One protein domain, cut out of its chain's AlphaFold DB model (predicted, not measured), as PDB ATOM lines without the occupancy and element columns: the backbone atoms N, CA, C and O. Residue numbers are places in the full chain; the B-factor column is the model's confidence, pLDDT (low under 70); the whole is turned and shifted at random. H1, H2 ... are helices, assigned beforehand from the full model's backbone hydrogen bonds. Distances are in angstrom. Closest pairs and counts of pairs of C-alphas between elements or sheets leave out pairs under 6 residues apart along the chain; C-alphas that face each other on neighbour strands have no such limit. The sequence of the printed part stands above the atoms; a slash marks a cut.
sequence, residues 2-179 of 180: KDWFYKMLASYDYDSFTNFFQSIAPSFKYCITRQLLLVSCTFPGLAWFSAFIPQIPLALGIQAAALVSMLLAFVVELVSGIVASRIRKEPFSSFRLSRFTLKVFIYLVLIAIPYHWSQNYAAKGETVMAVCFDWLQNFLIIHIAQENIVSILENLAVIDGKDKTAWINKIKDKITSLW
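Overview. This is residues 2 to 179 of the 180 residues of an uncharacterized protein of Mucilaginibacter rubeus (UniProt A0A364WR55). Three long helices, H5, H6 and H7, run up and down as a bundle, with H7 touching both of the others while H5 and H6 come close only in part. H3 packs slantwise on H7, on the side away from H5 and H6, while H8 meets H7 with residues 166 to 168 alone and from there runs away from it; H1 and H2 form a small pair of helices whose H1 lies farthest from the middle. The printed part has 178 residues with eight named helices, H1 to H8 in chain order, and no named strand; the class is all helix. The whole is compact, with a radius of gyration of the C-alphas of 17.8 A and spans of 56, 45 and 29 A.

Along the chain. Find C-alpha 127 at (153.803, 180.158, 139.572); from there H7, residues 127 to 159, runs 48.2 A to C-alpha 159 at (192.770, 163.166, 116.840). Before it look for H6, residues 94 to 123, 42.9 A long, and H5, residues 64 to 87, 34.5 A long. The shorter helices are H1, residues 2 to 11, 14.8 A; H2, residues 17 to 24, 10.8 A; H3, residues 33 to 42, 14.2 A; H4, residues 47 to 50, 5.1 A; and H8, residues 166 to 178, 19.0 A, ending at C-alpha 178 at (179.019, 187.259, 114.444).

Arrangement. Start at H7, the hub, which touches four helices. H6 and H7 are a helical hairpin at a shallow tilt of 18 degrees, opposite ways; their closest C-alphas, of Ser 118 and Ala 130, are 4.1 A apart. With residues 145 to 159 alone H7 touches H5, the same way at a shallow tilt of 26 degrees, closest at the C-alphas of Glu 77 and Ile 152, 5.1 A. H5 and H6 are close but not clearly touching, 7.4 A between the C-alphas of Leu 78 and Phe 100. H3 touches residues 139 to 146 of H7 at a steep tilt of 47 degrees, with the C-alphas of Ser 40 and His 143 closest at 5.6 A. Residues 166 to 168 of H8 touch H7, the closest C-alphas being those of Leu 153 and Trp 167, 6.1 A. H1 and H2 only just touch, with 3 pairs of C-alphas within 8 A, the closest those of Tyr 6 and Phe 17 at 7.3 A. H4 touches no helix; the C-alphas of Ser 50 and Ala 65 are 6.9 A apart. Every O i to N i+4 pair is within hydrogen-bond range in H1, H2, H3, H5, H7 and H8, and 24 of 26 are in H6; H4 is too short for such a pair.

Size, cuts and confidence. Look at Lys 89 and Gly 125, whose C-alphas are the two farthest apart, 57.0 A. The printed part has no cut, and the link from H4 to H5, residues 51 to 63, is the long one. The mean pLDDT of the printed part is 80.0; it is under 70 at residue 2, residues 42 to 65, 91 to 92 and 178 to 179.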
ATOM      1  N   LYS A   2     186.725 171.376 153.904       59.94
ATOM      2  CA  LYS A   2     187.645 171.474 152.748       59.94
ATOM      3  C   LYS A   2     188.488 170.204 152.533       59.94
ATOM      4  O   LYS A   2     188.482 169.664 151.435       59.94
ATOM      5  N   ASP A   3     189.095 169.656 153.587       74.44
ATOM      6  CA  ASP A   3     189.998 168.495 153.463       74.44
ATOM      7  C   ASP A   3     189.311 167.194 153.026       74.44
ATOM      8  O   ASP A   3     189.923 166.370 152.354       74.44
ATOM      9  N   TRP A   4     188.037 167.000 153.382       81.19
ATOM     10  CA  TRP A   4     187.276 165.828 152.937       81.19
ATOM     11  C   TRP A   4     186.984 165.900 151.436       81.19
ATOM     12  O   TRP A   4     187.152 164.909 150.732       81.19
ATOM     13  N   PHE A   5     186.628 167.086 150.937       76.00
ATOM     14  CA  PHE A   5     186.364 167.286 149.517       76.00
ATOM     15  C   PHE A   5     187.626 167.082 148.672       76.00
ATOM     16  O   PHE A   5     187.566 166.415 147.647       76.00
ATOM     17  N   TYR A   6     188.786 167.567 149.127       79.69
ATOM     18  CA  TYR A   6     190.062 167.305 148.448       79.69
ATOM     19  C   TYR A   6     190.432 165.820 148.439       79.69
ATOM     20  O   TYR A   6     190.854 165.306 147.409       79.69
ATOM     21  N   LYS A   7     190.215 165.102 149.550       79.88
ATOM     22  CA  LYS A   7     190.428 163.645 149.612       79.88
ATOM     23  C   LYS A   7     189.490 162.881 148.679       79.88
ATOM     24  O   LYS A   7     189.913 161.915 148.053       79.88
ATOM     25  N   MET A   8     188.238 163.323 148.570       81.69
ATOM     26  CA  MET A   8     187.283 162.774 147.612       81.69
ATOM     27  C   MET A   8     187.732 163.060 146.175       81.69
ATOM     28  O   MET A   8     187.783 162.145 145.373       81.69
ATOM     29  N   LEU A   9     188.119 164.290 145.834       81.25
ATOM     30  CA  LEU A   9     188.608 164.629 144.491       81.25
ATOM     31  C   LEU A   9     189.858 163.829 144.095       81.25
ATOM     32  O   LEU A   9     189.950 163.361 142.958       81.25
ATOM     33  N   ALA A  10     190.772 163.612 145.040       80.62
ATOM     34  CA  ALA A  10     191.972 162.814 144.825       80.62
ATOM     35  C   ALA A  10     191.658 161.347 144.469       80.62
ATOM     36  O   ALA A  10     192.402 160.742 143.702       80.62
ATOM     37  N   SER A  11     190.542 160.769 144.942       81.81
ATOM     38  CA  SER A  11     190.150 159.400 144.554       81.81
ATOM     39  C   SER A  11     189.700 159.288 143.090       81.81
ATOM     40  O   SER A  11     189.752 158.205 142.506       81.81
ATOM     41  N   TYR A  12     189.320 160.412 142.478       77.00
ATOM     42  CA  TYR A  12     189.025 160.552 141.049       77.00
ATOM     43  C   TYR A  12     190.218 161.111 140.259       77.00
ATOM     44  O   TYR A  12     190.056 161.527 139.111       77.00
ATOM     45  N   ASP A  13     191.416 161.118 140.856       79.62
ATOM     46  CA  ASP A  13     192.655 161.595 140.238       79.62
ATOM     47  C   ASP A  13     192.622 163.113 139.942       79.62
ATOM     48  O   ASP A  13     193.310 163.595 139.057       79.62
ATOM     49  N   TYR A  14     191.797 163.914 140.624       79.69
ATOM     50  CA  TYR A  14     191.850 165.374 140.473       79.69
ATOM     51  C   TYR A  14     192.874 165.986 141.433       79.69
ATOM     52  O   TYR A  14     192.665 165.983 142.646       79.69
ATOM     53  N   ASP A  15     193.926 166.599 140.884       80.19
ATOM     54  CA  ASP A  15     194.984 167.248 141.682       80.19
ATOM     55  C   ASP A  15     194.505 168.514 142.408       80.19
ATOM     56  O   ASP A  15     195.100 168.953 143.391       80.19
ATOM     57  N   SER A  16     193.440 169.147 141.907       81.88
ATOM     58  CA  SER A  16     192.909 170.384 142.474       81.88
ATOM     59  C   SER A  16     191.421 170.571 142.190       81.88
ATOM     60  O   SER A  16     190.868 170.041 141.223       81.88
ATOM     61  N   PHE A  17     190.779 171.405 143.013       80.38
ATOM     62  CA  PHE A  17     189.409 171.870 142.782       80.38
ATOM     63  C   PHE A  17     189.266 172.563 141.419       80.38
ATOM     64  O   PHE A  17     188.260 172.393 140.736       80.38
ATOM     65  N   THR A  18     190.296 173.299 141.001       82.19
ATOM     66  CA  THR A  18     190.340 173.970 139.699       82.19
ATOM     67  C   THR A  18     190.310 172.962 138.553       82.19
ATOM     68  O   THR A  18     189.518 173.135 137.633       82.19
ATOM     69  N   ASN A  19     191.097 171.881 138.628       81.44
ATOM     70  CA  ASN A  19     191.112 170.826 137.604       81.44
ATOM     71  C   ASN A  19     189.755 170.117 137.512       81.44
ATOM     72  O   ASN A  19     189.274 169.824 136.419       81.44
ATOM     73  N   PHE A  20     189.118 169.882 138.659       85.19
ATOM     74  CA  PHE A  20     187.763 169.345 138.719       85.19
ATOM     75  C   PHE A  20     186.748 170.286 138.060       85.19
ATOM     76  O   PHE A  20     186.009 169.872 137.167       85.19
ATOM     77  N   PHE A  21     186.746 171.566 138.438       85.38
ATOM     78  CA  PHE A  21     185.814 172.546 137.888       85.38
ATOM     79  C   PHE A  21     186.015 172.747 136.382       85.38
ATOM     80  O   PHE A  21     185.047 172.744 135.634       85.38
ATOM     81  N   GLN A  22     187.262 172.823 135.912       84.75
ATOM     82  CA  GLN A  22     187.586 172.902 134.483       84.75
ATOM     83  C   GLN A  22     187.207 171.633 133.707       84.75
ATOM     84  O   GLN A  22     186.979 171.707 132.505       84.75
ATOM     85  N   SER A  23     187.120 170.473 134.363       83.50
ATOM     86  CA  SER A  23     186.617 169.249 133.729       83.50
ATOM     87  C   SER A  23     185.099 169.272 133.533       83.50
ATOM     88  O   SER A  23     184.594 168.668 132.584       83.50
ATOM     89  N   ILE A  24     184.374 169.936 134.436       84.38
ATOM     90  CA  ILE A  24     182.915 170.100 134.370       84.38
ATOM     91  C   ILE A  24     182.550 171.246 133.429       84.38
ATOM     92  O   ILE A  24     181.632 171.109 132.638       84.38
ATOM     93  N   ALA A  25     183.276 172.356 133.497       85.75
ATOM     94  CA  ALA A  25     183.034 173.548 132.701       85.75
ATOM     95  C   ALA A  25     184.309 173.935 131.928       85.75
ATOM     96  O   ALA A  25     184.991 174.908 132.282       85.75
ATOM     97  N   PRO A  26     184.690 173.160 130.892       81.56
ATOM     98  CA  PRO A  26     185.865 173.442 130.072       81.56
ATOM     99  C   PRO A  26     185.846 174.836 129.435       81.56
ATOM    100  O   PRO A  26     186.913 175.379 129.154       81.56
ATOM    101  N   SER A  27     184.692 175.482 129.276       80.88
ATOM    102  CA  SER A  27     184.610 176.879 128.834       80.88
ATOM    103  C   SER A  27     185.450 177.851 129.667       80.88
ATOM    104  O   SER A  27     186.005 178.803 129.106       80.88
ATOM    105  N   PHE A  28     185.610 177.586 130.971       79.50
ATOM    106  CA  PHE A  28     186.438 178.392 131.873       79.50
ATOM    107  C   PHE A  28     187.924 178.277 131.546       79.50
ATOM    108  O   PHE A  28     188.652 179.258 131.660       79.50
ATOM    109  N   LYS A  29     188.375 177.103 131.092       79.44
ATOM    110  CA  LYS A  29     189.761 176.884 130.657       79.44
ATOM    111  C   LYS A  29     190.108 177.740 129.434       79.44
ATOM    112  O   LYS A  29     191.248 178.164 129.292       79.44
ATOM    113  N   TYR A  30     189.128 178.004 128.569       74.81
ATOM    114  CA  TYR A  30     189.324 178.718 127.302       74.81
ATOM    115  C   TYR A  30     188.801 180.164 127.308       74.81
ATOM    116  O   TYR A  30     188.830 180.838 126.275       74.81
ATOM    117  N   CYS A  31     188.330 180.658 128.459       80.00
ATOM    118  CA  CYS A  31     187.732 181.987 128.613       80.00
ATOM    119  C   CYS A  31     186.608 182.272 127.593       80.00
ATOM    120  O   CYS A  31     186.461 183.405 127.132       80.00
ATOM    121  N   ILE A  32     185.835 181.245 127.222       79.06
ATOM    122  CA  ILE A  32     184.670 181.356 126.319       79.06
ATOM    123  C   ILE A  32     183.337 181.298 127.073       79.06
ATOM    124  O   ILE A  32     182.268 181.344 126.465       79.06
ATOM    125  N   THR A  33     183.383 181.208 128.406       80.38
ATOM    126  CA  THR A  33     182.207 181.089 129.273       80.38
ATOM    127  C   THR A  33     181.196 182.199 129.016       80.38
ATOM    128  O   THR A  33     180.014 181.916 128.886       80.38
ATOM    129  N   ARG A  34     181.636 183.456 128.855       79.12
ATOM    130  CA  ARG A  34     180.723 184.585 128.602       79.12
ATOM    131  C   ARG A  34     179.927 184.393 127.310       79.12
ATOM    132  O   ARG A  34     178.723 184.618 127.298       79.12
ATOM    133  N   GLN A  35     180.592 183.984 126.234       77.94
ATOM    134  CA  GLN A  35     179.961 183.745 124.940       77.94
ATOM    135  C   GLN A  35     178.979 182.575 125.023       77.94
ATOM    136  O   GLN A  35     177.862 182.685 124.527       77.94
ATOM    137  N   LEU A  36     179.365 181.483 125.689       79.12
ATOM    138  CA  LEU A  36     178.484 180.330 125.865       79.12
ATOM    139  C   LEU A  36     177.258 180.678 126.709       79.12
ATOM    140  O   LEU A  36     176.152 180.380 126.276       79.12
ATOM    141  N   LEU A  37     177.434 181.394 127.825       81.88
ATOM    142  CA  LEU A  37     176.339 181.883 128.668       81.88
ATOM    143  C   LEU A  37     175.350 182.749 127.877       81.88
ATOM    144  O   LEU A  37     174.143 182.563 127.994       81.88
ATOM    145  N   LEU A  38     175.846 183.663 127.035       77.75
ATOM    146  CA  LEU A  38     174.992 184.490 126.176       77.75
ATOM    147  C   LEU A  38     174.176 183.640 125.202       77.75
ATOM    148  O   LEU A  38     172.984 183.889 125.027       77.75
ATOM    149  N   VAL A  39     174.782 182.611 124.605       74.81
ATOM    150  CA  VAL A  39     174.052 181.671 123.749       74.81
ATOM    151  C   VAL A  39     173.053 180.861 124.579       74.81
ATOM    152  O   VAL A  39     171.916 180.732 124.154       74.81
ATOM    153  N   SER A  40     173.401 180.380 125.777       77.56
ATOM    154  CA  SER A  40     172.468 179.640 126.644       77.56
ATOM    155  C   SER A  40     171.246 180.474 127.053       77.56
ATOM    156  O   SER A  40     170.162 179.925 127.209       77.56
ATOM    157  N   CYS A  41     171.405 181.793 127.212       73.50
ATOM    158  CA  CYS A  41     170.313 182.707 127.554       73.50
ATOM    159  C   CYS A  41     169.457 183.126 126.348       73.50
ATOM    160  O   CYS A  41     168.266 183.374 126.516       73.50
ATOM    161  N   THR A  42     170.053 183.270 125.158       67.69
ATOM    162  CA  THR A  42     169.378 183.838 123.971       67.69
ATOM    163  C   THR A  42     168.894 182.794 122.972       67.69
ATOM    164  O   THR A  42     167.928 183.040 122.255       67.69
ATOM    165  N   PHE A  43     169.529 181.622 122.923       62.62
ATOM    166  CA  PHE A  43     169.048 180.495 122.141       62.62
ATOM    167  C   PHE A  43     168.161 179.619 123.024       62.62
ATOM    168  O   PHE A  43     168.677 178.985 123.945       62.62
ATOM    169  N   PRO A  44     166.860 179.481 122.722       54.47
ATOM    170  CA  PRO A  44     166.060 178.399 123.271       54.47
ATOM    171  C   PRO A  44     166.532 177.109 122.588       54.47
ATOM    172  O   PRO A  44     166.008 176.679 121.558       54.47
ATOM    173  N   GLY A  45     167.633 176.543 123.078       48.88
ATOM    174  CA  GLY A  45     168.235 175.341 122.520       48.88
ATOM    175  C   GLY A  45     167.219 174.202 122.458       48.88
ATOM    176  O   GLY A  45     166.425 174.005 123.370       48.88
ATOM    177  N   LEU A  46     167.229 173.480 121.333       49.12
ATOM    178  CA  LEU A  46     166.363 172.337 121.007       49.12
ATOM    179  C   LEU A  46     164.846 172.595 120.928       49.12
ATOM    180  O   LEU A  46     164.143 171.701 120.462       49.12
ATOM    181  N   ALA A  47     164.327 173.788 121.241       48.78
ATOM    182  CA  ALA A  47     162.897 174.091 121.073       48.78
ATOM    183  C   ALA A  47     162.418 173.851 119.625       48.78
ATOM    184  O   ALA A  47     161.345 173.296 119.399       48.78
ATOM    185  N   TRP A  48     163.263 174.152 118.637       44.38
ATOM    186  CA  TRP A  48     163.006 173.868 117.223       44.38
ATOM    187  C   TRP A  48     163.044 172.368 116.869       44.38
ATOM    188  O   TRP A  48     162.321 171.936 115.977       44.38
ATOM    189  N   PHE A  49     163.836 171.558 117.580       42.31
ATOM    190  CA  PHE A  49     163.859 170.095 117.424       42.31
ATOM    191  C   PHE A  49     162.679 169.415 118.130       42.31
ATOM    192  O   PHE A  49     162.214 168.370 117.678       42.31
ATOM    193  N   SER A  50     162.168 170.015 119.210       48.62
ATOM    194  CA  SER A  50     161.026 169.499 119.975       48.62
ATOM    195  C   SER A  50     159.728 169.423 119.164       48.62
ATOM    196  O   SER A  50     158.851 168.631 119.490       48.62
ATOM    197  N   ALA A  51     159.636 170.173 118.060       50.81
ATOM    198  CA  ALA A  51     158.533 170.085 117.103       50.81
ATOM    199  C   ALA A  51     158.479 168.736 116.354       50.81
ATOM    200  O   ALA A  51     157.424 168.362 115.848       50.81
ATOM    201  N   PHE A  52     159.595 168.000 116.286       45.66
ATOM    202  CA  PHE A  52     159.712 166.752 115.524       45.66
ATOM    203  C   PHE A  52     159.695 165.489 116.393       45.66
ATOM    204  O   PHE A  52     159.730 164.385 115.848       45.66
ATOM    205  N   ILE A  53     159.667 165.615 117.725       51.88
ATOM    206  CA  ILE A  53     159.777 164.471 118.641       51.88
ATOM    207  C   ILE A  53     158.640 164.511 119.673       51.88
ATOM    208  O   ILE A  53     158.450 165.540 120.321       51.88
ATOM    209  N   PRO A  54     157.893 163.403 119.868       52.03
ATOM    210  CA  PRO A  54     156.802 163.340 120.834       52.03
ATOM    211  C   PRO A  54     157.247 163.750 122.242       52.03
ATOM    212  O   PRO A  54     158.283 163.296 122.739       52.03
ATOM    213  N   GLN A  55     156.436 164.575 122.904       56.19
ATOM    214  CA  GLN A  55     156.672 164.968 124.289       56.19
ATOM    215  C   GLN A  55     156.333 163.809 125.223       56.19
ATOM    216  O   GLN A  55     155.191 163.630 125.638       56.19
ATOM    217  N   ILE A  56     157.341 163.003 125.536       53.31
ATOM    218  CA  ILE A  56     157.257 162.004 126.598       53.31
ATOM    219  C   ILE A  56     157.873 162.651 127.843       53.31
ATOM    220  O   ILE A  56     159.090 162.864 127.853       53.31
ATOM    221  N   PRO A  57     157.078 163.003 128.868       54.47
ATOM    222  CA  PRO A  57     157.622 163.497 130.122       54.47
ATOM    223  C   PRO A  57     158.400 162.361 130.791       54.47
ATOM    224  O   PRO A  57     157.824 161.404 131.307       54.47
ATOM    225  N   LEU A  58     159.730 162.435 130.737       60.22
ATOM    226  CA  LEU A  58     160.590 161.539 131.498       60.22
ATOM    227  C   LEU A  58     160.691 161.991 132.957       60.22
ATOM    228  O   LEU A  58     160.510 163.163 133.275       60.22
ATOM    229  N   ALA A  59     161.090 161.065 133.832       60.25
ATOM    230  CA  ALA A  59     161.288 161.297 135.265       60.25
ATOM    231  C   ALA A  59     162.227 162.477 135.615       60.25
ATOM    232  O   ALA A  59     162.173 162.976 136.734       60.25
ATOM    233  N   LEU A  60     163.056 162.936 134.670       62.56
ATOM    234  CA  LEU A  60     163.978 164.068 134.828       62.56
ATOM    235  C   LEU A  60     163.438 165.400 134.275       62.56
ATOM    236  O   LEU A  60     164.156 166.394 134.300       62.56
ATOM    237  N   GLY A  61     162.236 165.425 133.688       64.75
ATOM    238  CA  GLY A  61     161.696 166.616 133.017       64.75
ATOM    239  C   GLY A  61     162.364 166.980 131.700       64.75
ATOM    240  O   GLY A  61     162.047 168.001 131.102       64.75
ATOM    241  N   ILE A  62     163.305 166.157 131.246       67.56
ATOM    242  CA  ILE A  62     163.999 166.338 129.977       67.56
ATOM    243  C   ILE A  62     163.112 165.760 128.874       67.56
ATOM    244  O   ILE A  62     162.657 164.618 128.975       67.56
ATOM    245  N   GLN A  63     162.903 166.515 127.794       69.88
ATOM    246  CA  GLN A  63     162.270 165.984 126.587       69.88
ATOM    247  C   GLN A  63     163.057 164.770 126.072       69.88
ATOM    248  O   GLN A  63     164.287 164.811 126.009       69.88
ATOM    249  N   ALA A  64     162.368 163.708 125.645       69.38
ATOM    250  CA  ALA A  64     163.013 162.483 125.156       69.38
ATOM    251  C   ALA A  64     164.093 162.757 124.088       69.38
ATOM    252  O   ALA A  64     165.180 162.187 124.146       69.38
ATOM    253  N   ALA A  65     163.827 163.702 123.182       67.19
ATOM    254  CA  ALA A  65     164.786 164.224 122.209       67.19
ATOM    255  C   ALA A  65     166.097 164.702 122.846       67.19
ATOM    256  O   ALA A  65     167.177 164.221 122.510       67.19
ATOM    257  N   ALA A  66     165.989 165.645 123.785       71.69
ATOM    258  CA  ALA A  66     167.124 166.274 124.440       71.69
ATOM    259  C   ALA A  66     167.926 165.260 125.262       71.69
ATOM    260  O   ALA A  66     169.156 165.297 125.250       71.69
ATOM    261  N   LEU A  67     167.249 164.304 125.906       76.38
ATOM    262  CA  LEU A  67     167.913 163.215 126.614       76.38
ATOM    263  C   LEU A  67     168.732 162.347 125.658       76.38
ATOM    264  O   LEU A  67     169.902 162.094 125.927       76.38
ATOM    265  N   VAL A  68     168.144 161.911 124.540       77.31
ATOM    266  CA  VAL A  68     168.847 161.095 123.539       77.31
ATOM    267  C   VAL A  68     170.047 161.856 122.979       77.31
ATOM    268  O   VAL A  68     171.144 161.305 122.935       77.31
ATOM    269  N   SER A  69     169.885 163.130 122.613       76.31
ATOM    270  CA  SER A  69     170.992 163.967 122.136       76.31
ATOM    271  C   SER A  69     172.103 164.117 123.176       76.31
ATOM    272  O   SER A  69     173.279 164.032 122.829       76.31
ATOM    273  N   MET A  70     171.755 164.297 124.451       81.62
ATOM    274  CA  MET A  70     172.727 164.415 125.537       81.62
ATOM    275  C   MET A  70     173.465 163.094 125.791       81.62
ATOM    276  O   MET A  70     174.685 163.096 125.930       81.62
ATOM    277  N   LEU A  71     172.758 161.961 125.783       83.94
ATOM    278  CA  LEU A  71     173.367 160.632 125.889       83.94
ATOM    279  C   LEU A  71     174.310 160.354 124.713       83.94
ATOM    280  O   LEU A  71     175.420 159.873 124.922       83.94
ATOM    281  N   LEU A  72     173.908 160.709 123.490       83.44
ATOM    282  CA  LEU A  72     174.775 160.619 122.315       83.44
ATOM    283  C   LEU A  72     176.018 161.500 122.473       83.44
ATOM    284  O   LEU A  72     177.119 161.033 122.199       83.44
ATOM    285  N   ALA A  73     175.875 162.733 122.967       85.19
ATOM    286  CA  ALA A  73     177.011 163.613 123.230       85.19
ATOM    287  C   ALA A  73     177.978 163.010 124.264       85.19
ATOM    288  O   ALA A  73     179.184 163.023 124.037       85.19
ATOM    289  N   PHE A  74     177.470 162.407 125.344       87.69
ATOM    290  CA  PHE A  74     178.290 161.692 126.328       87.69
ATOM    291  C   PHE A  74     179.030 160.498 125.719       87.69
ATOM    292  O   PHE A  74     180.218 160.311 125.980       87.69
ATOM    293  N   VAL A  75     178.364 159.707 124.873       88.75
ATOM    294  CA  VAL A  75     179.005 158.591 124.162       88.75
ATOM    295  C   VAL A  75     180.097 159.106 123.223       88.75
ATOM    296  O   VAL A  75     181.201 158.565 123.222       88.75
ATOM    297  N   VAL A  76     179.835 160.172 122.461       89.44
ATOM    298  CA  VAL A  76     180.823 160.786 121.562       89.44
ATOM    299  C   VAL A  76     182.004 161.353 122.348       89.44
ATOM    300  O   VAL A  76     183.151 161.149 121.949       89.44
ATOM    301  N   GLU A  77     181.769 162.018 123.477       89.62
ATOM    302  CA  GLU A  77     182.826 162.515 124.363       89.62
ATOM    303  C   GLU A  77     183.705 161.369 124.877       89.62
ATOM    304  O   GLU A  77     184.931 161.438 124.771       89.62
ATOM    305  N   LEU A  78     183.095 160.284 125.359       89.62
ATOM    306  CA  LEU A  78     183.822 159.124 125.862       89.62
ATOM    307  C   LEU A  78     184.641 158.444 124.757       89.62
ATOM    308  O   LEU A  78     185.834 158.198 124.933       89.62
ATOM    309  N   VAL A  79     184.021 158.161 123.609       89.00
ATOM    310  CA  VAL A  79     184.683 157.494 122.477       89.00
ATOM    311  C   VAL A  79     185.812 158.364 121.926       89.00
ATOM    312  O   VAL A  79     186.926 157.871 121.760       89.00
ATOM    313  N   SER A  80     185.570 159.658 121.699       88.81
ATOM    314  CA  SER A  80     186.609 160.584 121.230       88.81
ATOM    315  C   SER A  80     187.763 160.700 122.231       88.81
ATOM    316  O   SER A  80     188.921 160.688 121.819       88.81
ATOM    317  N   GLY A  81     187.480 160.709 123.537       85.81
ATOM    318  CA  GLY A  81     188.499 160.707 124.589       85.81
ATOM    319  C   GLY A  81     189.339 159.426 124.608       85.81
ATOM    320  O   GLY A  81     190.563 159.488 124.739       85.81
ATOM    321  N   ILE A  82     188.712 158.261 124.406       86.50
ATOM    322  CA  ILE A  82     189.413 156.972 124.277       86.50
ATOM    323  C   ILE A  82     190.342 156.990 123.059       86.50
ATOM    324  O   ILE A  82     191.508 156.605 123.168       86.50
ATOM    325  N   VAL A  83     189.849 157.438 121.901       87.00
ATOM    326  CA  VAL A  83     190.642 157.496 120.663       87.00
ATOM    327  C   VAL A  83     191.813 158.471 120.818       87.00
ATOM    328  O   VAL A  83     192.952 158.101 120.532       87.00
ATOM    329  N   ALA A  84     191.576 159.669 121.357       85.50
ATOM    330  CA  ALA A  84     192.618 160.654 121.638       85.50
ATOM    331  C   ALA A  84     193.695 160.113 122.602       85.50
ATOM    332  O   ALA A  84     194.888 160.309 122.370       85.50
ATOM    333  N   SER A  85     193.297 159.375 123.648       83.75
ATOM    334  CA  SER A  85     194.224 158.714 124.583       83.75
ATOM    335  C   SER A  85     195.115 157.690 123.881       83.75
ATOM    336  O   SER A  85     196.315 157.635 124.151       83.75
ATOM    337  N   ARG A  86     194.548 156.890 122.967       84.81
ATOM    338  CA  ARG A  86     195.308 155.901 122.187       84.81
ATOM    339  C   ARG A  86     196.326 156.572 121.271       84.81
ATOM    340  O   ARG A  86     197.467 156.122 121.220       84.81
ATOM    341  N   ILE A  87     195.947 157.664 120.604       84.19
ATOM    342  CA  ILE A  87     196.844 158.441 119.730       84.19
ATOM    343  C   ILE A  87     198.017 159.026 120.528       84.19
ATOM    344  O   ILE A  87     199.159 158.975 120.078       84.19
ATOM    345  N   ARG A  88     197.763 159.500 121.752       81.12
ATOM    346  CA  ARG A  88     198.800 159.998 122.671       81.12
ATOM    347  C   ARG A  88     199.630 158.899 123.341       81.12
ATOM    348  O   ARG A  88     200.547 159.217 124.091       81.12
ATOM    349  N   LYS A  89     199.327 157.620 123.076       81.75
ATOM    350  CA  LYS A  89     199.939 156.444 123.722       81.75
ATOM    351  C   LYS A  89     199.848 156.476 125.250       81.75
ATOM    352  O   LYS A  89     200.685 155.899 125.940       81.75
ATOM    353  N   GLU A  90     198.829 157.135 125.791       75.38
ATOM    354  CA  GLU A  90     198.617 157.173 127.231       75.38
ATOM    355  C   GLU A  90     197.767 155.961 127.658       75.38
ATOM    356  O   GLU A  90     196.778 155.640 126.986       75.38
ATOM    357  N   PRO A  91     198.095 155.289 128.777       68.50
ATOM    358  CA  PRO A  91     197.363 154.110 129.222       68.50
ATOM    359  C   PRO A  91     195.936 154.489 129.621       68.50
ATOM    360  O   PRO A  91     195.724 155.392 130.437       68.50
ATOM    361  N   PHE A  92     194.947 153.794 129.062       64.00
ATOM    362  CA  PHE A  92     193.557 153.974 129.461       64.00
ATOM    363  C   PHE A  92     193.398 153.512 130.916       64.00
ATOM    364  O   PHE A  92     193.457 152.318 131.201       64.00
ATOM    365  N   SER A  93     193.264 154.462 131.843       70.56
ATOM    366  CA  SER A  93     193.141 154.179 133.271       70.56
ATOM    367  C   SER A  93     191.676 154.169 133.697       70.56
ATOM    368  O   SER A  93     190.862 154.956 133.206       70.56
ATOM    369  N   SER A  94     191.345 153.314 134.665       70.31
ATOM    370  CA  SER A  94     190.053 153.322 135.366       70.31
ATOM    371  C   SER A  94     189.714 154.707 135.932       70.31
ATOM    372  O   SER A  94     188.552 155.108 135.935       70.31
ATOM    373  N   PHE A  95     190.732 155.479 136.322       74.44
ATOM    374  CA  PHE A  95     190.589 156.854 136.796       74.44
ATOM    375  C   PHE A  95     189.963 157.791 135.757       74.44
ATOM    376  O   PHE A  95     189.103 158.594 136.109       74.44
ATOM    377  N   ARG A  96     190.293 157.666 134.464       73.00
ATOM    378  CA  ARG A  96     189.678 158.509 133.421       73.00
ATOM    379  C   ARG A  96     188.202 158.212 133.213       73.00
ATOM    380  O   ARG A  96     187.409 159.141 133.082       73.00
ATOM    381  N   LEU A  97     187.836 156.931 133.222       81.19
ATOM    382  CA  LEU A  97     186.434 156.529 133.182       81.19
ATOM    383  C   LEU A  97     185.694 157.047 134.423       81.19
ATOM    384  O   LEU A  97     184.593 157.570 134.304       81.19
ATOM    385  N   SER A  98     186.332 156.984 135.594       83.94
ATOM    386  CA  SER A  98     185.790 157.520 136.846       83.94
ATOM    387  C   SER A  98     185.514 159.029 136.766       83.94
ATOM    388  O   SER A  98     184.430 159.478 137.139       83.94
ATOM    389  N   ARG A  99     186.446 159.817 136.205       84.50
ATOM    390  CA  ARG A  99     186.266 161.264 135.977       84.50
ATOM    391  C   ARG A  99     185.085 161.563 135.054       84.50
ATOM    392  O   ARG A  99     184.288 162.447 135.365       84.50
ATOM    393  N   PHE A 100     184.958 160.814 133.958       88.12
ATOM    394  CA  PHE A 100     183.828 160.936 133.037       88.12
ATOM    395  C   PHE A 100     182.497 160.599 133.723       88.12
ATOM    396  O   PHE A 100     181.556 161.386 133.659       88.12
ATOM    397  N   THR A 101     182.424 159.481 134.447       87.62
ATOM    398  CA  THR A 101     181.209 159.074 135.168       87.62
ATOM    399  C   THR A 101     180.804 160.100 136.224       87.62
ATOM    400  O   THR A 101     179.628 160.448 136.314       87.62
ATOM    401  N   LEU A 102     181.761 160.634 136.994       88.38
ATOM    402  CA  LEU A 102     181.491 161.686 137.976       88.38
ATOM    403  C   LEU A 102     180.950 162.956 137.303       88.38
ATOM    404  O   LEU A 102     179.988 163.544 137.793       88.38
ATOM    405  N   LYS A 103     181.528 163.355 136.166       89.69
ATOM    406  CA  LYS A 103     181.059 164.499 135.373       89.69
ATOM    407  C   LYS A 103     179.613 164.302 134.905       89.69
ATOM    408  O   LYS A 103     178.778 165.174 135.134       89.69
ATOM    409  N   VAL A 104     179.301 163.143 134.320       89.25
ATOM    410  CA  VAL A 104     177.938 162.797 133.882       89.25
ATOM    411  C   VAL A 104     176.964 162.813 135.060       89.25
ATOM    412  O   VAL A 104     175.890 163.400 134.955       89.25
ATOM    413  N   PHE A 105     177.342 162.231 136.200       90.31
ATOM    414  CA  PHE A 105     176.521 162.251 137.411       90.31
ATOM    415  C   PHE A 105     176.199 163.682 137.861       90.31
ATOM    416  O   PHE A 105     175.037 164.002 138.104       90.31
ATOM    417  N   ILE A 106     177.204 164.562 137.917       90.94
ATOM    418  CA  ILE A 106     177.018 165.966 138.306       90.94
ATOM    419  C   ILE A 106     176.051 166.671 137.356       90.94
ATOM    420  O   ILE A 106     175.145 167.359 137.818       90.94
ATOM    421  N   TYR A 107     176.189 166.473 136.047       90.88
ATOM    422  CA  TYR A 107     175.268 167.054 135.072       90.88
ATOM    423  C   TYR A 107     173.828 166.583 135.255       90.88
ATOM    424  O   TYR A 107     172.912 167.403 135.232       90.88
ATOM    425  N   LEU A 108     173.616 165.286 135.481       88.81
ATOM    426  CA  LEU A 108     172.278 164.750 135.726       88.81
ATOM    427  C   LEU A 108     171.661 165.350 136.994       88.81
ATOM    428  O   LEU A 108     170.492 165.726 136.975       88.81
ATOM    429  N   VAL A 109     172.444 165.506 138.065       90.38
ATOM    430  CA  VAL A 109     171.992 166.152 139.308       90.38
ATOM    431  C   VAL A 109     171.654 167.629 139.082       90.38
ATOM    432  O   VAL A 109     170.602 168.086 139.531       90.38
ATOM    433  N   LEU A 110     172.502 168.367 138.357       91.12
ATOM    434  CA  LEU A 110     172.276 169.780 138.038       91.12
ATOM    435  C   LEU A 110     170.996 169.996 137.227       91.12
ATOM    436  O   LEU A 110     170.336 171.008 137.421       91.12
ATOM    437  N   ILE A 111     170.624 169.055 136.360       88.50
ATOM    438  CA  ILE A 111     169.376 169.126 135.589       88.50
ATOM    439  C   ILE A 111     168.172 168.685 136.437       88.50
ATOM    440  O   ILE A 111     167.110 169.302 136.372       88.50
ATOM    441  N   ALA A 112     168.325 167.636 137.249       88.50
ATOM    442  CA  ALA A 112     167.232 167.062 138.030       88.50
ATOM    443  C   ALA A 112     166.736 167.987 139.151       88.50
ATOM    444  O   ALA A 112     165.534 168.060 139.399       88.50
ATOM    445  N   ILE A 113     167.637 168.695 139.843       92.25
ATOM    446  CA  ILE A 113     167.256 169.541 140.987       92.25
ATOM    447  C   ILE A 113     166.285 170.662 140.568       92.25
ATOM    448  O   ILE A 113     165.201 170.735 141.156       92.25
ATOM    449  N   PRO A 114     166.588 171.502 139.556       91.62
ATOM    450  CA  PRO A 114     165.675 172.550 139.105       91.62
ATOM    451  C   PRO A 114     164.350 171.996 138.584       91.62
ATOM    452  O   PRO A 114     163.312 172.583 138.866       91.62
ATOM    453  N   TYR A 115     164.350 170.834 137.924       90.25
ATOM    454  CA  TYR A 115     163.108 170.175 137.516       90.25
ATOM    455  C   TYR A 115     162.199 169.869 138.708       90.25
ATOM    456  O   TYR A 115     161.036 170.273 138.749       90.25
ATOM    457  N   HIS A 116     162.733 169.163 139.707       90.56
ATOM    458  CA  HIS A 116     161.956 168.782 140.883       90.56
ATOM    459  C   HIS A 116     161.507 170.002 141.686       90.56
ATOM    460  O   HIS A 116     160.408 169.998 142.240       90.56
ATOM    461  N   TRP A 117     162.315 171.061 141.727       93.06
ATOM    462  CA  TRP A 117     161.913 172.328 142.327       93.06
ATOM    463  C   TRP A 117     160.796 173.008 141.539       93.06
ATOM    464  O   TRP A 117     159.805 173.387 142.156       93.06
ATOM    465  N   SER A 118     160.887 173.077 140.211       92.88
ATOM    466  CA  SER A 118     159.817 173.602 139.355       92.88
ATOM    467  C   SER A 118     158.486 172.896 139.630       92.88
ATOM    468  O   SER A 118     157.494 173.550 139.956       92.88
ATOM    469  N   GLN A 119     158.487 171.559 139.644       91.69
ATOM    470  CA  GLN A 119     157.293 170.758 139.933       91.69
ATOM    471  C   GLN A 119     156.755 170.977 141.353       91.69
ATOM    472  O   GLN A 119     155.547 171.097 141.554       91.69
ATOM    473  N   ASN A 120     157.638 171.070 142.350       92.75
ATOM    474  CA  ASN A 120     157.250 171.322 143.737       92.75
ATOM    475  C   ASN A 120     156.600 172.705 143.916       92.75
ATOM    476  O   ASN A 120     155.592 172.826 144.607       92.75
ATOM    477  N   TYR A 121     157.148 173.746 143.287       94.50
ATOM    478  CA  TYR A 121     156.578 175.094 143.338       94.50
ATOM    479  C   TYR A 121     155.278 175.203 142.538       94.50
ATOM    480  O   TYR A 121     154.327 175.830 143.007       94.50
ATOM    481  N   ALA A 122     155.185 174.519 141.393       93.19
ATOM    482  CA  ALA A 122     153.949 174.420 140.622       93.19
ATOM    483  C   ALA A 122     152.827 173.767 141.446       93.19
ATOM    484  O   ALA A 122     151.720 174.297 141.505       93.19
ATOM    485  N   ALA A 123     153.129 172.675 142.157       93.62
ATOM    486  CA  ALA A 123     152.175 171.988 143.030       93.62
ATOM    487  C   ALA A 123     151.683 172.856 144.205       93.62
ATOM    488  O   ALA A 123     150.577 172.651 144.700       93.62
ATOM    489  N   LYS A 124     152.477 173.843 144.639       94.31
ATOM    490  CA  LYS A 124     152.114 174.817 145.683       94.31
ATOM    491  C   LYS A 124     151.371 176.048 145.154       94.31
ATOM    492  O   LYS A 124     150.983 176.900 145.946       94.31
ATOM    493  N   GLY A 125     151.189 176.168 143.838       93.56
ATOM    494  CA  GLY A 125     150.609 177.357 143.206       93.56
ATOM    495  C   GLY A 125     151.562 178.557 143.127       93.56
ATOM    496  O   GLY A 125     151.140 179.651 142.760       93.56
ATOM    497  N   GLU A 126     152.850 178.376 143.429       94.56
ATOM    498  CA  GLU A 126     153.880 179.416 143.346       94.56
ATOM    499  C   GLU A 126     154.401 179.538 141.903       94.56
ATOM    500  O   GLU A 126     155.508 179.115 141.563       94.56
ATOM    501  N   THR A 127     153.575 180.117 141.029       91.94
ATOM    502  CA  THR A 127     153.803 180.158 139.572       91.94
ATOM    503  C   THR A 127     155.119 180.821 139.169       91.94
ATOM    504  O   THR A 127     155.806 180.319 138.283       91.94
ATOM    505  N   VAL A 128     155.511 181.910 139.835       93.50
ATOM    506  CA  VAL A 128     156.768 182.621 139.538       93.50
ATOM    507  C   VAL A 128     157.976 181.720 139.796       93.50
ATOM    508  O   VAL A 128     158.839 181.589 138.932       93.50
ATOM    509  N   MET A 129     158.019 181.048 140.951       91.62
ATOM    510  CA  MET A 129     159.132 180.165 141.308       91.62
ATOM    511  C   MET A 129     159.194 178.938 140.398       91.62
ATOM    512  O   MET A 129     160.285 178.544 139.985       91.62
ATOM    513  N   ALA A 130     158.039 178.376 140.031       91.50
ATOM    514  CA  ALA A 130     157.964 177.275 139.075       91.50
ATOM    515  C   ALA A 130     158.588 177.659 137.722       91.50
ATOM    516  O   ALA A 130     159.477 176.965 137.231       91.50
ATOM    517  N   VAL A 131     158.202 178.814 137.167       88.19
ATOM    518  CA  VAL A 131     158.744 179.323 135.895       88.19
ATOM    519  C   VAL A 131     160.242 179.615 135.992       88.19
ATOM    520  O   VAL A 131     160.991 179.276 135.078       88.19
ATOM    521  N   CYS A 132     160.711 180.202 137.096       89.19
ATOM    522  CA  CYS A 132     162.139 180.457 137.293       89.19
ATOM    523  C   CYS A 132     162.972 179.166 137.274       89.19
ATOM    524  O   CYS A 132     164.035 179.134 136.653       89.19
ATOM    525  N   PHE A 133     162.505 178.104 137.936       90.75
ATOM    526  CA  PHE A 133     163.228 176.833 137.976       90.75
ATOM    527  C   PHE A 133     163.112 176.022 136.684       90.75
ATOM    528  O   PHE A 133     164.084 175.370 136.306       90.75
ATOM    529  N   ASP A 134     161.987 176.118 135.975       86.62
ATOM    530  CA  ASP A 134     161.840 175.565 134.624       86.62
ATOM    531  C   ASP A 134     162.808 176.234 133.634       86.62
ATOM    532  O   ASP A 134     163.547 175.568 132.903       86.62
ATOM    533  N   TRP A 135     162.906 177.565 133.679       85.38
ATOM    534  CA  TRP A 135     163.889 178.308 132.893       85.38
ATOM    535  C   TRP A 135     165.327 177.909 133.251       85.38
ATOM    536  O   TRP A 135     166.133 177.657 132.353       85.38
ATOM    537  N   LEU A 136     165.647 177.791 134.546       88.94
ATOM    538  CA  LEU A 136     166.973 177.370 135.005       88.94
ATOM    539  C   LEU A 136     167.326 175.966 134.503       88.94
ATOM    540  O   LEU A 136     168.458 175.735 134.078       88.94
ATOM    541  N   GLN A 137     166.372 175.033 134.525       87.50
ATOM    542  CA  GLN A 137     166.570 173.692 133.985       87.50
ATOM    543  C   GLN A 137     166.928 173.749 132.496       87.50
ATOM    544  O   GLN A 137     167.931 173.164 132.081       87.50
ATOM    545  N   ASN A 138     166.136 174.472 131.703       81.75
ATOM    546  CA  ASN A 138     166.359 174.617 130.265       81.75
ATOM    547  C   ASN A 138     167.720 175.252 129.967       81.75
ATOM    548  O   ASN A 138     168.481 174.742 129.143       81.75
ATOM    549  N   PHE A 139     168.067 176.311 130.696       84.88
ATOM    550  CA  PHE A 139     169.375 176.949 130.621       84.88
ATOM    551  C   PHE A 139     170.514 175.950 130.887       84.88
ATOM    552  O   PHE A 139     171.460 175.872 130.101       84.88
ATOM    553  N   LEU A 140     170.417 175.147 131.953       87.31
ATOM    554  CA  LEU A 140     171.453 174.176 132.314       87.31
ATOM    555  C   LEU A 140     171.599 173.066 131.276       87.31
ATOM    556  O   LEU A 140     172.727 172.703 130.956       87.31
ATOM    557  N   ILE A 141     170.500 172.557 130.714       84.56
ATOM    558  CA  ILE A 141     170.545 171.553 129.639       84.56
ATOM    559  C   ILE A 141     171.355 172.086 128.449       84.56
ATOM    560  O   ILE A 141     172.243 171.400 127.940       84.56
ATOM    561  N   ILE A 142     171.083 173.323 128.027       81.06
ATOM    562  CA  ILE A 142     171.770 173.956 126.894       81.06
ATOM    563  C   ILE A 142     173.241 174.196 127.225       81.06
ATOM    564  O   ILE A 142     174.119 173.888 126.418       81.06
ATOM    565  N   HIS A 143     173.515 174.729 128.412       85.00
ATOM    566  CA  HIS A 143     174.870 175.042 128.836       85.00
ATOM    567  C   HIS A 143     175.731 173.776 128.952       85.00
ATOM    568  O   HIS A 143     176.824 173.717 128.397       85.00
ATOM    569  N   ILE A 144     175.206 172.711 129.563       87.56
ATOM    570  CA  ILE A 144     175.879 171.407 129.658       87.56
ATOM    571  C   ILE A 144     176.152 170.823 128.267       87.56
ATOM    572  O   ILE A 144     177.237 170.293 128.021       87.56
ATOM    573  N   ALA A 145     175.208 170.947 127.329       84.62
ATOM    574  CA  ALA A 145     175.426 170.507 125.954       84.62
ATOM    575  C   ALA A 145     176.592 171.261 125.291       84.62
ATOM    576  O   ALA A 145     177.419 170.643 124.619       84.62
ATOM    577  N   GLN A 146     176.705 172.572 125.512       84.31
ATOM    578  CA  GLN A 146     177.834 173.366 125.020       84.31
ATOM    579  C   GLN A 146     179.160 172.947 125.663       84.31
ATOM    580  O   GLN A 146     180.153 172.796 124.953       84.31
ATOM    581  N   GLU A 147     179.186 172.700 126.973       88.69
ATOM    582  CA  GLU A 147     180.387 172.218 127.669       88.69
ATOM    583  C   GLU A 147     180.845 170.845 127.144       88.69
ATOM    584  O   GLU A 147     182.042 170.610 126.952       88.69
ATOM    585  N   ASN A 148     179.906 169.951 126.814       87.81
ATOM    586  CA  ASN A 148     180.221 168.683 126.149       87.81
ATOM    587  C   ASN A 148     180.791 168.897 124.747       87.81
ATOM    588  O   ASN A 148     181.761 168.236 124.381       87.81
ATOM    589  N   ILE A 149     180.239 169.835 123.969       87.19
ATOM    590  CA  ILE A 149     180.777 170.184 122.648       87.19
ATOM    591  C   ILE A 149     182.227 170.659 122.775       87.19
ATOM    592  O   ILE A 149     183.083 170.182 122.033       87.19
ATOM    593  N   VAL A 150     182.539 171.536 123.734       87.62
ATOM    594  CA  VAL A 150     183.919 171.993 123.977       87.62
ATOM    595  C   VAL A 150     184.838 170.813 124.317       87.62
ATOM    596  O   VAL A 150     185.932 170.718 123.760       87.62
ATOM    597  N   SER A 151     184.384 169.882 125.160       87.50
ATOM    598  CA  SER A 151     185.137 168.667 125.504       87.50
ATOM    599  C   SER A 151     185.403 167.769 124.285       87.50
ATOM    600  O   SER A 151     186.527 167.319 124.057       87.50
ATOM    601  N   ILE A 152     184.393 167.566 123.433       88.50
ATOM    602  CA  ILE A 152     184.518 166.795 122.187       88.50
ATOM    603  C   ILE A 152     185.514 167.463 121.234       88.50
ATOM    604  O   ILE A 152     186.352 166.781 120.649       88.50
ATOM    605  N   LEU A 153     185.459 168.787 121.086       87.69
ATOM    606  CA  LEU A 153     186.376 169.533 120.219       87.69
ATOM    607  C   LEU A 153     187.827 169.447 120.695       87.69
ATOM    608  O   LEU A 153     188.726 169.341 119.861       87.69
ATOM    609  N   GLU A 154     188.055 169.444 122.012       86.56
ATOM    610  CA  GLU A 154     189.378 169.192 122.590       86.56
ATOM    611  C   GLU A 154     189.895 167.811 122.162       86.56
ATOM    612  O   GLU A 154     191.027 167.704 121.690       86.56
ATOM    613  N   ASN A 155     189.066 166.768 122.250       89.00
ATOM    614  CA  ASN A 155     189.446 165.417 121.830       89.00
ATOM    615  C   ASN A 155     189.671 165.318 120.312       89.00
ATOM    616  O   ASN A 155     190.647 164.709 119.877       89.00
ATOM    617  N   LEU A 156     188.816 165.944 119.501       86.69
ATOM    618  CA  LEU A 156     188.957 165.972 118.040       86.69
ATOM    619  C   LEU A 156     190.237 166.680 117.594       86.69
ATOM    620  O   LEU A 156     190.899 166.218 116.671       86.69
ATOM    621  N   ALA A 157     190.633 167.762 118.269       86.94
ATOM    622  CA  ALA A 157     191.879 168.456 117.955       86.94
ATOM    623  C   ALA A 157     193.093 167.532 118.125       86.94
ATOM    624  O   ALA A 157     193.981 167.516 117.277       86.94
ATOM    625  N   VAL A 158     193.089 166.709 119.178       86.44
ATOM    626  CA  VAL A 158     194.121 165.687 119.393       86.44
ATOM    627  C   VAL A 158     194.108 164.634 118.293       86.44
ATOM    628  O   VAL A 158     195.176 164.230 117.838       86.44
ATOM    629  N   ILE A 159     192.922 164.181 117.888       87.81
ATOM    630  CA  ILE A 159     192.770 163.166 116.840       87.81
ATOM    631  C   ILE A 159     193.342 163.668 115.509       87.81
ATOM    632  O   ILE A 159     194.022 162.914 114.819       87.81
ATOM    633  N   ASP A 160     193.170 164.955 115.209       86.62
ATOM    634  CA  ASP A 160     193.741 165.614 114.029       86.62
ATOM    635  C   ASP A 160     195.249 165.916 114.143       86.62
ATOM    636  O   ASP A 160     195.822 166.536 113.245       86.62
ATOM    637  N   GLY A 161     195.897 165.558 115.257       83.88
ATOM    638  CA  GLY A 161     197.300 165.895 115.520       83.88
ATOM    639  C   GLY A 161     197.552 167.388 115.766       83.88
ATOM    640  O   GLY A 161     198.692 167.841 115.676       83.88
ATOM    641  N   LYS A 162     196.505 168.165 116.065       85.81
ATOM    642  CA  LYS A 162     196.583 169.601 116.362       85.81
ATOM    643  C   LYS A 162     196.690 169.851 117.865       85.81
ATOM    644  O   LYS A 162     196.424 168.979 118.696       85.81
ATOM    645  N   ASP A 163     197.033 171.088 118.216       85.31
ATOM    646  CA  ASP A 163     196.894 171.546 119.594       85.31
ATOM    647  C   ASP A 163     195.420 171.541 120.027       85.31
ATOM    648  O   ASP A 163     194.532 171.879 119.241       85.31
ATOM    649  N   LYS A 164     195.164 171.204 121.298       81.25
ATOM    650  CA  LYS A 164     193.822 171.111 121.902       81.25
ATOM    651  C   LYS A 164     192.973 172.371 121.703       81.25
ATOM    652  O   LYS A 164     191.748 172.288 121.649       81.25
ATOM    653  N   THR A 165     193.613 173.529 121.573       84.44
ATOM    654  CA  THR A 165     192.949 174.820 121.376       84.44
ATOM    655  C   THR A 165     192.500 175.072 119.936       84.44
ATOM    656  O   THR A 165     191.682 175.962 119.716       84.44
ATOM    657  N   ALA A 166     192.980 174.311 118.946       80.56
ATOM    658  CA  ALA A 166     192.839 174.659 117.530       80.56
ATOM    659  C   ALA A 166     191.377 174.824 117.085       80.56
ATOM    660  O   ALA A 166     191.014 175.824 116.464       80.56
ATOM    661  N   TRP A 167     190.517 173.862 117.430       83.38
ATOM    662  CA  TRP A 167     189.098 173.929 117.077       83.38
ATOM    663  C   TRP A 167     188.321 174.931 117.931       83.38
ATOM    664  O   TRP A 167     187.388 175.567 117.441       83.38
ATOM    665  N   ILE A 168     188.740 175.123 119.178       82.62
ATOM    666  CA  ILE A 168     188.097 176.037 120.124       82.62
ATOM    667  C   ILE A 168     188.347 177.489 119.713       82.62
ATOM    668  O   ILE A 168     187.404 178.275 119.647       82.62
ATOM    669  N   ASN A 169     189.585 177.825 119.342       82.62
ATOM    670  CA  ASN A 169     189.946 179.143 118.823       82.62
ATOM    671  C   ASN A 169     189.186 179.449 117.532       82.62
ATOM    672  O   ASN A 169     188.585 180.510 117.416       82.62
ATOM    673  N   LYS A 170     189.084 178.479 116.615       81.44
ATOM    674  CA  LYS A 170     188.322 178.659 115.370       81.44
ATOM    675  C   LYS A 170     186.844 178.984 115.618       81.44
ATOM    676  O   LYS A 170     186.256 179.785 114.893       81.44
ATOM    677  N   ILE A 171     186.228 178.363 116.624       79.38
ATOM    678  CA  ILE A 171     184.848 178.677 117.018       79.38
ATOM    679  C   ILE A 171     184.775 180.039 117.701       79.38
ATOM    680  O   ILE A 171     183.871 180.813 117.398       79.38
ATOM    681  N   LYS A 172     185.726 180.356 118.582       77.06
ATOM    682  CA  LYS A 172     185.808 181.654 119.256       77.06
ATOM    683  C   LYS A 172     185.892 182.803 118.254       77.06
ATOM    684  O   LYS A 172     185.123 183.755 118.374       77.06
ATOM    685  N   ASP A 173     186.743 182.680 117.243       80.00
ATOM    686  CA  ASP A 173     186.892 183.677 116.179       80.00
ATOM    687  C   ASP A 173     185.579 183.851 115.413       80.00
ATOM    688  O   ASP A 173     185.135 184.972 115.171       80.00
ATOM    689  N   LYS A 174     184.895 182.742 115.110       78.94
ATOM    690  CA  LYS A 174     183.623 182.760 114.380       78.94
ATOM    691  C   LYS A 174     182.463 183.340 115.194       78.94
ATOM    692  O   LYS A 174     181.620 184.037 114.640       78.94
ATOM    693  N   ILE A 175     182.405 183.076 116.499       71.81
ATOM    694  CA  ILE A 175     181.406 183.685 117.390       71.81
ATOM    695  C   ILE A 175     181.672 185.187 117.514       71.81
ATOM    696  O   ILE A 175     180.742 185.979 117.397       71.81
ATOM    697  N   THR A 176     182.936 185.578 117.681       72.25
ATOM    698  CA  THR A 176     183.334 186.992 117.771       72.25
ATOM    699  C   THR A 176     183.038 187.739 116.469       72.25
ATOM    700  O   THR A 176     182.585 188.872 116.508       72.25
ATOM    701  N   SER A 177     183.190 187.101 115.302       75.62
ATOM    702  CA  SER A 177     182.829 187.729 114.023       75.62
ATOM    703  C   SER A 177     181.321 187.925 113.822       75.62
ATOM    704  O   SER A 177     180.922 188.747 113.006       75.62
ATOM    705  N   LEU A 178     180.482 187.147 114.516       67.75
ATOM    706  CA  LEU A 178     179.019 187.259 114.444       67.75
ATOM    707  C   LEU A 178     178.458 188.298 115.430       67.75
ATOM    708  O   LEU A 178     177.368 188.812 115.204       67.75
ATOM    709  N   TRP A 179     179.202 188.603 116.495       61.44
ATOM    710  CA  TRP A 179     178.879 189.611 117.509       61.44
ATOM    711  C   TRP A 179     180.098 190.520 117.753       61.44
ATOM    712  O   TRP A 179     180.823 190.288 118.727       61.44
TER     713      TRP A 179